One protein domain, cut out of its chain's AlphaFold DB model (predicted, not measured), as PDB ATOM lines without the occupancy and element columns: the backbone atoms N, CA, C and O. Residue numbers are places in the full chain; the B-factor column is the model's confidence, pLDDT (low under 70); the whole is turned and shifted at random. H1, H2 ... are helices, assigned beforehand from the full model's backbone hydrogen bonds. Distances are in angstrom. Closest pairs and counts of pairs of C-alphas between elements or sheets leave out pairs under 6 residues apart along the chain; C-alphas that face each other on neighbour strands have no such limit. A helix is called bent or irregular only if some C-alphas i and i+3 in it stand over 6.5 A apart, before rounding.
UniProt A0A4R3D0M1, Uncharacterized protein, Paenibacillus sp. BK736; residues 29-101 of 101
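AT A GLANCE: This is residues 29 to 101 of the 101 residues of an uncharacterized protein of Paenibacillus sp. BK736 (UniProt A0A4R3D0M1). Two helices of similar length, H1 and H2, lie side by side as a long helical hairpin, and the long unnamed stretch after H2 folds back along H2 toward the end where H1 and H2 are linked. There the short last helix, H3, is set crosswise near the end of H1, while residues 29 to 35 stick out as a free tail at the opposite end. The printed part has 73 residues with three named helices, in the order H1, H2, H3, and no named strand; the class is all helix, with 44 of the 73 residues in the helices. The whole is loose, with a radius of gyration of the C-alphas of 14.0 A, and elongated, spanning 44 by 24 by 22 A.

HOW THE PARTS SIT: Residues 29 to 35 stand free and come before H1, residues 36 to 53. H1 touches H2, residues 61 to 77, with 10 pairs of C-alphas within 8 A. Their closest C-alphas are those of Ile 44 and Ile 67, 6.3 A apart. The two run opposite ways at a shallow tilt of 26 degrees, their centres 10.6 A apart, and form a helical hairpin. H3, residues 92 to 100, is close to H1 but not clearly touching it: the closest C-alphas, those of Leu 52 and Arg 93, are 7.7 A apart. The lines of H1 and H3 are about perpendicular, at 86 degrees. H2 and H3 are apart. In H1, H2 and H3 every O i to N i+4 pair is within hydrogen-bond range.

IN THESE COORDINATES: H1 has 18 residues, Asp 36 to Glu 53, and begins at C-alpha 36 at (16.288, 0.174, -3.133); it is 25.7 A from first to last C-alpha. H2 has 17 residues, Glu 61 to Met 77, and measures 24.7 A, ending at C-alpha 77 at (7.869, -3.989, -4.018). H3 has 9 residues, Ile 92 to Lys 100, and measures 12.5 A, ending at C-alpha 100 at (17.461, -22.976, 17.972). No helix is bent or irregular.

THE WHOLE: The two C-alphas farthest apart are those of Pro 29 and Ala 57, at 45.6 A. The printed part has no cut, and its last residue, Ser 101, is the chain's last. The link from H1 to H2 is short, with 7 residues; the link from H2 to H3 is long, with the 14 residues 78 to 91. The mean pLDDT of the printed part is 73.7, and confidence in the model is low, under 70, at residues 29 to 37, 55 to 60, 90 to 91 and 93 to 101.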
ATOM      1  N   PRO A  29      28.543  -4.692 -16.207       66.19
ATOM      2  CA  PRO A  29      27.899  -4.355 -14.951       66.19
ATOM      3  C   PRO A  29      26.498  -4.954 -14.982       66.19
ATOM      4  O   PRO A  29      25.742  -4.712 -15.929       66.19
ATOM      5  N   LEU A  30      26.177  -5.795 -13.999       61.66
ATOM      6  CA  LEU A  30      24.807  -6.248 -13.834       61.66
ATOM      7  C   LEU A  30      23.974  -4.980 -13.696       61.66
ATOM      8  O   LEU A  30      24.209  -4.183 -12.787       61.66
ATOM      9  N   ASN A  31      23.047  -4.764 -14.628       58.00
ATOM     10  CA  ASN A  31      22.085  -3.682 -14.514       58.00
ATOM     11  C   ASN A  31      21.095  -4.082 -13.420       58.00
ATOM     12  O   ASN A  31      20.017  -4.598 -13.701       58.00
ATOM     13  N   VAL A  32      21.524  -3.946 -12.167       58.22
ATOM     14  CA  VAL A  32      20.645  -3.984 -11.008       58.22
ATOM     15  C   VAL A  32      19.859  -2.679 -11.047       58.22
ATOM     16  O   VAL A  32      20.459  -1.618 -10.857       58.22
ATOM     17  N   PRO A  33      18.543  -2.712 -11.336       57.97
ATOM     18  CA  PRO A  33      17.727  -1.509 -11.316       57.97
ATOM     19  C   PRO A  33      17.875  -0.895  -9.927       57.97
ATOM     20  O   PRO A  33      17.576  -1.567  -8.943       57.97
ATOM     21  N   SER A  34      18.440   0.311  -9.877       51.69
ATOM     22  CA  SER A  34      18.761   1.106  -8.688       51.69
ATOM     23  C   SER A  34      18.229   0.544  -7.358       51.69
ATOM     24  O   SER A  34      17.102   0.815  -6.959       51.69
ATOM     25  N   GLY A  35      19.072  -0.249  -6.690       55.44
ATOM     26  CA  GLY A  35      19.460  -0.117  -5.280       55.44
ATOM     27  C   GLY A  35      18.446  -0.287  -4.144       55.44
ATOM     28  O   GLY A  35      18.859  -0.709  -3.068       55.44
ATOM     29  N   ASP A  36      17.157  -0.009  -4.305       62.78
ATOM     30  CA  ASP A  36      16.288   0.174  -3.133       62.78
ATOM     31  C   ASP A  36      15.995  -1.134  -2.398       62.78
ATOM     32  O   ASP A  36      16.027  -1.198  -1.171       62.78
ATOM     33  N   LEU A  37      15.748  -2.206  -3.145       69.38
ATOM     34  CA  LEU A  37      15.264  -3.458  -2.571       69.38
ATOM     35  C   LEU A  37      16.363  -4.210  -1.816       69.38
ATOM     36  O   LEU A  37      16.120  -4.791  -0.758       69.38
ATOM     37  N   MET A  38      17.583  -4.182  -2.360       71.38
ATOM     38  CA  MET A  38      18.740  -4.814  -1.737       71.38
ATOM     39  C   MET A  38      19.186  -4.014  -0.513       71.38
ATOM     40  O   MET A  38      19.424  -4.609   0.533       71.38
ATOM     41  N   ASN A  39      19.225  -2.682  -0.598       76.81
ATOM     42  CA  ASN A  39      19.586  -1.832   0.538       76.81
ATOM     43  C   ASN A  39      18.573  -1.967   1.682       76.81
ATOM     44  O   ASN A  39      18.970  -2.187   2.823       76.81
ATOM     45  N   LEU A  40      17.274  -1.968   1.370       80.19
ATOM     46  CA  LEU A  40      16.209  -2.153   2.357       80.19
ATOM     47  C   LEU A  40      16.287  -3.526   3.039       80.19
ATOM     48  O   LEU A  40      16.042  -3.646   4.236       80.19
ATOM     49  N   GLN A  41      16.677  -4.569   2.301       80.56
ATOM     50  CA  GLN A  41      16.877  -5.899   2.871       80.56
ATOM     51  C   GLN A  41      18.061  -5.952   3.849       80.56
ATOM     52  O   GLN A  41      17.973  -6.643   4.866       80.56
ATOM     53  N   HIS A  42      19.171  -5.279   3.532       80.12
ATOM     54  CA  HIS A  42      20.317  -5.180   4.440       80.12
ATOM     55  C   HIS A  42      19.944  -4.380   5.688       80.12
ATOM     56  O   HIS A  42      20.156  -4.853   6.796       80.12
ATOM     57  N   GLU A  43      19.255  -3.254   5.520       81.56
ATOM     58  CA  GLU A  43      18.847  -2.406   6.635       81.56
ATOM     59  C   GLU A  43      17.887  -3.114   7.606       81.56
ATOM     60  O   GLU A  43      18.088  -3.057   8.817       81.56
ATOM     61  N   ILE A  44      16.887  -3.846   7.094       84.62
ATOM     62  CA  ILE A  44      15.984  -4.663   7.927       84.62
ATOM     63  C   ILE A  44      16.782  -5.699   8.733       84.62
ATOM     64  O   ILE A  44      16.516  -5.908   9.916       84.62
ATOM     65  N   ARG A  45      17.767  -6.351   8.106       83.31
ATOM     66  CA  ARG A  45      18.593  -7.382   8.749       83.31
ATOM     67  C   ARG A  45      19.457  -6.793   9.858       83.31
ATOM     68  O   ARG A  45      19.437  -7.314  10.970       83.31
ATOM     69  N   ASP A  46      20.149  -5.698   9.570       83.75
ATOM     70  CA  ASP A  46      21.048  -5.036  10.513       83.75
ATOM     71  C   ASP A  46      20.277  -4.500  11.724       83.75
ATOM     72  O   ASP A  46      20.742  -4.608  12.857       83.75
ATOM     73  N   GLN A  47      19.069  -3.964  11.517       82.38
ATOM     74  CA  GLN A  47      18.213  -3.498  12.611       82.38
ATOM     75  C   GLN A  47      17.729  -4.644  13.505       82.38
ATOM     76  O   GLN A  47      17.789  -4.527  14.728       82.38
ATOM     77  N   ILE A  48      17.300  -5.768  12.921       80.81
ATOM     78  CA  ILE A  48      16.908  -6.958  13.693       80.81
ATOM     79  C   ILE A  48      18.098  -7.499  14.490       80.81
ATOM     80  O   ILE A  48      17.945  -7.865  15.654       80.81
ATOM     81  N   GLN A  49      19.289  -7.513  13.892       81.94
ATOM     82  CA  GLN A  49      20.493  -7.990  14.557       81.94
ATOM     83  C   GLN A  49      20.902  -7.083  15.728       81.94
ATOM     84  O   GLN A  49      21.123  -7.577  16.831       81.94
ATOM     85  N   ARG A  50      20.878  -5.758  15.542       81.88
ATOM     86  CA  ARG A  50      21.123  -4.787  16.624       81.88
ATOM     87  C   ARG A  50      20.107  -4.891  17.758       81.88
ATOM     88  O   ARG A  50      20.460  -4.653  18.910       81.88
ATOM     89  N   LEU A  51      18.849  -5.216  17.454       76.56
ATOM     90  CA  LEU A  51      17.835  -5.467  18.481       76.56
ATOM     91  C   LEU A  51      18.127  -6.738  19.277       76.56
ATOM     92  O   LEU A  51      17.859  -6.781  20.474       76.56
ATOM     93  N   LEU A  52      18.658  -7.769  18.625       74.69
ATOM     94  CA  LEU A  52      19.008  -9.014  19.292       74.69
ATOM     95  C   LEU A  52      20.211  -8.825  20.227       74.69
ATOM     96  O   LEU A  52      20.165  -9.304  21.355       74.69
ATOM     97  N   GLU A  53      21.229  -8.086  19.780       79.38
ATOM     98  CA  GLU A  53      22.450  -7.778  20.541       79.38
ATOM     99  C   GLU A  53      22.191  -6.825  21.720       79.38
ATOM    100  O   GLU A  53      22.794  -6.967  22.783       79.38
ATOM    101  N   ASN A  54      21.253  -5.884  21.573       73.06
ATOM    102  CA  ASN A  54      20.769  -5.057  22.678       73.06
ATOM    103  C   ASN A  54      19.714  -5.827  23.487       73.06
ATOM    104  O   ASN A  54      18.510  -5.634  23.322       73.06
ATOM    105  N   ASP A  55      20.159  -6.704  24.386       58.69
ATOM    106  CA  ASP A  55      19.322  -7.532  25.276       58.69
ATOM    107  C   ASP A  55      18.573  -6.739  26.377       58.69
ATOM    108  O   ASP A  55      18.080  -7.302  27.356       58.69
ATOM    109  N   SER A  56      18.469  -5.413  26.241       54.47
ATOM    110  CA  SER A  56      17.760  -4.573  27.207       54.47
ATOM    111  C   SER A  56      16.255  -4.853  27.158       54.47
ATOM    112  O   SER A  56      15.631  -4.866  26.093       54.47
ATOM    113  N   ALA A  57      15.670  -5.078  28.334       55.16
ATOM    114  CA  ALA A  57      14.300  -5.545  28.557       55.16
ATOM    115  C   ALA A  57      13.190  -4.608  28.027       55.16
ATOM    116  O   ALA A  57      12.020  -4.996  27.986       55.16
ATOM    117  N   GLU A  58      13.548  -3.413  27.557       59.16
ATOM    118  CA  GLU A  58      12.668  -2.481  26.856       59.16
ATOM    119  C   GLU A  58      13.075  -2.345  25.385       59.16
ATOM    120  O   GLU A  58      13.569  -1.312  24.938       59.16
ATOM    121  N   VAL A  59      12.834  -3.386  24.585       63.28
ATOM    122  CA  VAL A  59      12.722  -3.176  23.135       63.28
ATOM    123  C   VAL A  59      11.491  -2.299  22.922       63.28
ATOM    124  O   VAL A  59      10.361  -2.774  23.041       63.28
ATOM    125  N   SER A  60      11.707  -1.005  22.684       65.94
ATOM    126  CA  SER A  60      10.626  -0.039  22.518       65.94
ATOM    127  C   SER A  60       9.760  -0.428  21.322       65.94
ATOM    128  O   SER A  60      10.268  -0.639  20.219       65.94
ATOM    129  N   GLU A  61       8.443  -0.475  21.526       70.25
ATOM    130  CA  GLU A  61       7.451  -0.800  20.488       70.25
ATOM    131  C   GLU A  61       7.607   0.098  19.242       70.25
ATOM    132  O   GLU A  61       7.373  -0.338  18.118       70.25
ATOM    133  N   SER A  62       8.114   1.323  19.436       75.44
ATOM    134  CA  SER A  62       8.482   2.260  18.367       75.44
ATOM    135  C   SER A  62       9.469   1.663  17.356       75.44
ATOM    136  O   SER A  62       9.241   1.747  16.154       75.44
ATOM    137  N   VAL A  63      10.535   1.000  17.819       79.62
ATOM    138  CA  VAL A  63      11.586   0.453  16.938       79.62
ATOM    139  C   VAL A  63      11.071  -0.760  16.158       79.62
ATOM    140  O   VAL A  63      11.398  -0.948  14.987       79.62
ATOM    141  N   ILE A  64      10.210  -1.570  16.782       81.06
ATOM    142  CA  ILE A  64       9.517  -2.675  16.104       81.06
ATOM    143  C   ILE A  64       8.574  -2.124  15.023       81.06
ATOM    144  O   ILE A  64       8.498  -2.687  13.927       81.06
ATOM    145  N   GLY A  65       7.889  -1.012  15.307       84.25
ATOM    146  CA  GLY A  65       7.066  -0.281  14.346       84.25
ATOM    147  C   GLY A  65       7.857   0.140  13.107       84.25
ATOM    148  O   GLY A  65       7.479  -0.221  11.992       84.25
ATOM    149  N   GLU A  66       9.001   0.798  13.302       86.81
ATOM    150  CA  GLU A  66       9.880   1.253  12.214       86.81
ATOM    151  C   GLU A  66      10.366   0.099  11.320       86.81
ATOM    152  O   GLU A  66      10.338   0.190  10.088       86.81
ATOM    153  N   ILE A  67      10.768  -1.028  11.917       84.62
ATOM    154  CA  ILE A  67      11.185  -2.224  11.166       84.62
ATOM    155  C   ILE A  67      10.015  -2.781  10.346       84.62
ATOM    156  O   ILE A  67      10.183  -3.161   9.184       84.62
ATOM    157  N   ASN A  68       8.811  -2.808  10.917       88.69
ATOM    158  CA  ASN A  68       7.621  -3.303  10.232       88.69
ATOM    159  C   ASN A  68       7.176  -2.403   9.076       88.69
ATOM    160  O   ASN A  68       6.693  -2.917   8.064       88.69
ATOM    161  N   GLU A  69       7.365  -1.088   9.172       89.38
ATOM    162  CA  GLU A  69       7.150  -0.171   8.050       89.38
ATOM    163  C   GLU A  69       8.112  -0.463   6.896       89.38
ATOM    164  O   GLU A  69       7.681  -0.577   5.743       89.38
ATOM    165  N   LYS A  70       9.397  -0.690   7.196       85.00
ATOM    166  CA  LYS A  70      10.398  -1.088   6.193       85.00
ATOM    167  C   LYS A  70      10.064  -2.434   5.555       85.00
ATOM    168  O   LYS A  70      10.169  -2.577   4.337       85.00
ATOM    169  N   ILE A  71       9.586  -3.397   6.342       85.88
ATOM    170  CA  ILE A  71       9.098  -4.689   5.844       85.88
ATOM    171  C   ILE A  71       7.881  -4.510   4.931       85.88
ATOM    172  O   ILE A  71       7.829  -5.127   3.871       85.88
ATOM    173  N   ASN A  72       6.924  -3.645   5.280       88.00
ATOM    174  CA  ASN A  72       5.770  -3.363   4.420       88.00
ATOM    175  C   ASN A  72       6.206  -2.719   3.099       88.00
ATOM    176  O   ASN A  72       5.745  -3.136   2.036       88.00
ATOM    177  N   LYS A  73       7.133  -1.755   3.153       87.44
ATOM    178  CA  LYS A  73       7.722  -1.138   1.958       87.44
ATOM    179  C   LYS A  73       8.393  -2.196   1.079       87.44
ATOM    180  O   LYS A  73       8.092  -2.265  -0.109       87.44
ATOM    181  N   TYR A  74       9.202  -3.080   1.660       85.06
ATOM    182  CA  TYR A  74       9.831  -4.190   0.939       85.06
ATOM    183  C   TYR A  74       8.792  -5.131   0.311       85.06
ATOM    184  O   TYR A  74       8.836  -5.400  -0.887       85.06
ATOM    185  N   ASN A  75       7.807  -5.582   1.088       86.44
ATOM    186  CA  ASN A  75       6.768  -6.503   0.629       86.44
ATOM    187  C   ASN A  75       5.901  -5.903  -0.483       86.44
ATOM    188  O   ASN A  75       5.506  -6.631  -1.388       86.44
ATOM    189  N   SER A  76       5.652  -4.588  -0.458       85.62
ATOM    190  CA  SER A  76       4.928  -3.888  -1.529       85.62
ATOM    191  C   SER A  76       5.681  -3.883  -2.866       85.62
ATOM    192  O   SER A  76       5.063  -3.856  -3.927       85.62
ATOM    193  N   MET A  77       7.016  -3.952  -2.828       82.44
ATOM    194  CA  MET A  77       7.869  -3.989  -4.018       82.44
ATOM    195  C   MET A  77       8.099  -5.421  -4.528       82.44
ATOM    196  O   MET A  77       8.460  -5.625  -5.689       82.44
ATOM    197  N   VAL A  78       7.878  -6.430  -3.681       81.38
ATOM    198  CA  VAL A  78       8.089  -7.844  -4.001       81.38
ATOM    199  C   VAL A  78       6.785  -8.500  -4.455       81.38
ATOM    200  O   VAL A  78       5.888  -8.780  -3.663       81.38
ATOM    201  N   ARG A  79       6.713  -8.831  -5.752       78.44
ATOM    202  CA  ARG A  79       5.546  -9.497  -6.365       78.44
ATOM    203  C   ARG A  79       5.359 -10.959  -5.943       78.44
ATOM    204  O   ARG A  79       4.264 -11.486  -6.093       78.44
ATOM    205  N   SER A  80       6.414 -11.627  -5.469       78.50
ATOM    206  CA  SER A  80       6.362 -13.040  -5.070       78.50
ATOM    207  C   SER A  80       6.088 -13.176  -3.569       78.50
ATOM    208  O   SER A  80       6.944 -12.778  -2.777       78.50
ATOM    209  N   PRO A  81       4.970 -13.798  -3.152       81.75
ATOM    210  CA  PRO A  81       4.643 -13.983  -1.735       81.75
ATOM    211  C   PRO A  81       5.717 -14.744  -0.946       81.75
ATOM    212  O   PRO A  81       5.940 -14.466   0.224       81.75
ATOM    213  N   ILE A  82       6.436 -15.666  -1.596       82.31
ATOM    214  CA  ILE A  82       7.491 -16.484  -0.967       82.31
ATOM    215  C   ILE A  82       8.708 -15.632  -0.574       82.31
ATOM    216  O   ILE A  82       9.428 -15.958   0.366       82.31
ATOM    217  N   LEU A  83       8.951 -14.537  -1.298       76.62
ATOM    218  CA  LEU A  83      10.088 -13.649  -1.061       76.62
ATOM    219  C   LEU A  83       9.754 -12.501  -0.099       76.62
ATOM    220  O   LEU A  83      10.659 -11.762   0.293       76.62
ATOM    221  N   GLN A  84       8.485 -12.350   0.293       84.50
ATOM    222  CA  GLN A  84       8.060 -11.358   1.278       84.50
ATOM    223  C   GLN A  84       8.622 -11.691   2.667       84.50
ATOM    224  O   GLN A  84       8.854 -12.847   3.024       84.50
ATOM    225  N   LYS A  85       8.880 -10.656   3.464       80.06
ATOM    226  CA  LYS A  85       9.378 -10.776   4.835       80.06
ATOM    227  C   LYS A  85       8.218 -10.762   5.821       80.06
ATOM    228  O   LYS A  85       7.272  -9.988   5.686       80.06
ATOM    229  N   TRP A  86       8.316 -11.619   6.827       80.94
ATOM    230  CA  TRP A  86       7.363 -11.668   7.928       80.94
ATOM    231  C   TRP A  86       7.560 -10.458   8.836       80.94
ATOM    232  O   TRP A  86       8.692 -10.036   9.061       80.94
ATOM    233  N   LYS A  87       6.459  -9.912   9.359       83.00
ATOM    234  CA  LYS A  87       6.505  -8.823  10.339       83.00
ATOM    235  C   LYS A  87       7.175  -9.289  11.629       83.00
ATOM    236  O   LYS A  87       6.979 -10.423  12.067       83.00
ATOM    237  N   VAL A  88       7.939  -8.395  12.240       81.38
ATOM    238  CA  VAL A  88       8.605  -8.623  13.521       81.38
ATOM    239  C   VAL A  88       7.635  -8.262  14.645       81.38
ATOM    240  O   VAL A  88       6.917  -7.268  14.563       81.38
ATOM    241  N   SER A  89       7.596  -9.076  15.697       79.00
ATOM    242  CA  SER A  89       6.801  -8.823  16.902       79.00
ATOM    243  C   SER A  89       7.676  -8.938  18.145       79.00
ATOM    244  O   SER A  89       8.783  -9.471  18.087       79.00
ATOM    245  N   ARG A  90       7.181  -8.502  19.305       69.81
ATOM    246  CA  ARG A  90       7.899  -8.650  20.582       69.81
ATOM    247  C   ARG A  90       8.173 -10.118  20.955       69.81
ATOM    248  O   ARG A  90       9.120 -10.408  21.682       69.81
ATOM    249  N   ALA A  91       7.408 -11.052  20.387       67.94
ATOM    250  CA  ALA A  91       7.628 -12.491  20.513       67.94
ATOM    251  C   ALA A  91       8.802 -13.016  19.659       67.94
ATOM    252  O   ALA A  91       9.134 -14.195  19.768       67.94
ATOM    253  N   ILE A  92       9.465 -12.176  18.849       70.88
ATOM    254  CA  ILE A  92      10.582 -12.587  17.981       70.88
ATOM    255  C   ILE A  92      11.685 -13.296  18.776       70.88
ATOM    256  O   ILE A  92      12.203 -14.304  18.313       70.88
ATOM    257  N   ARG A  93      11.978 -12.850  20.009       67.06
ATOM    258  CA  ARG A  93      12.967 -13.501  20.884       67.06
ATOM    259  C   ARG A  93      12.553 -14.934  21.232       67.06
ATOM    260  O   ARG A  93      13.337 -15.858  21.066       67.06
ATOM    261  N   GLN A  94      11.296 -15.132  21.633       67.12
ATOM    262  CA  GLN A  94      10.749 -16.455  21.964       67.12
ATOM    263  C   GLN A  94      10.710 -17.377  20.738       67.12
ATOM    264  O   GLN A  94      10.953 -18.577  20.836       67.12
ATOM    265  N   GLN A  95      10.419 -16.811  19.570       59.66
ATOM    266  CA  GLN A  95      10.343 -17.546  18.316       59.66
ATOM    267  C   GLN A  95      11.733 -17.946  17.793       59.66
ATOM    268  O   GLN A  95      11.881 -19.051  17.282       59.66
ATOM    269  N   ILE A  96      12.752 -17.099  17.984       64.38
ATOM    270  CA  ILE A  96      14.160 -17.415  17.694       64.38
ATOM    271  C   ILE A  96      14.665 -18.534  18.606       64.38
ATOM    272  O   ILE A  96      15.265 -19.482  18.111       64.38
ATOM    273  N   GLU A  97      14.399 -18.466  19.914       64.00
ATOM    274  CA  GLU A  97      14.775 -19.542  20.842       64.00
ATOM    275  C   GLU A  97      14.102 -20.868  20.468       64.00
ATOM    276  O   GLU A  97      14.742 -21.917  20.463       64.00
ATOM    277  N   ARG A  98      12.842 -20.822  20.017       53.34
ATOM    278  CA  ARG A  98      12.132 -21.998  19.495       53.34
ATOM    279  C   ARG A  98      12.743 -22.574  18.210       53.34
ATOM    280  O   ARG A  98      12.528 -23.747  17.940       53.34
ATOM    281  N   TRP A  99      13.454 -21.780  17.409       56.28
ATOM    282  CA  TRP A  99      14.131 -22.241  16.186       56.28
ATOM    283  C   TRP A  99      15.556 -22.747  16.419       56.28
ATOM    284  O   TRP A  99      16.120 -23.381  15.530       56.28
ATOM    285  N   LYS A 100      16.151 -22.442  17.576       56.03
ATOM    286  CA  LYS A 100      17.461 -22.976  17.972       56.03
ATOM    287  C   LYS A 100      17.366 -24.373  18.597       56.03
ATOM    288  O   LYS A 100      18.381 -25.065  18.626       56.03
ATOM    289  N   SER A 101      16.192 -24.743  19.119       40.91
ATOM    290  CA  SER A 101      15.893 -26.068  19.682       40.91
ATOM    291  C   SER A 101      15.471 -27.070  18.617       40.91
ATOM    292  O   SER A 101      15.659 -28.272  18.912       40.91
TER     293      SER A 101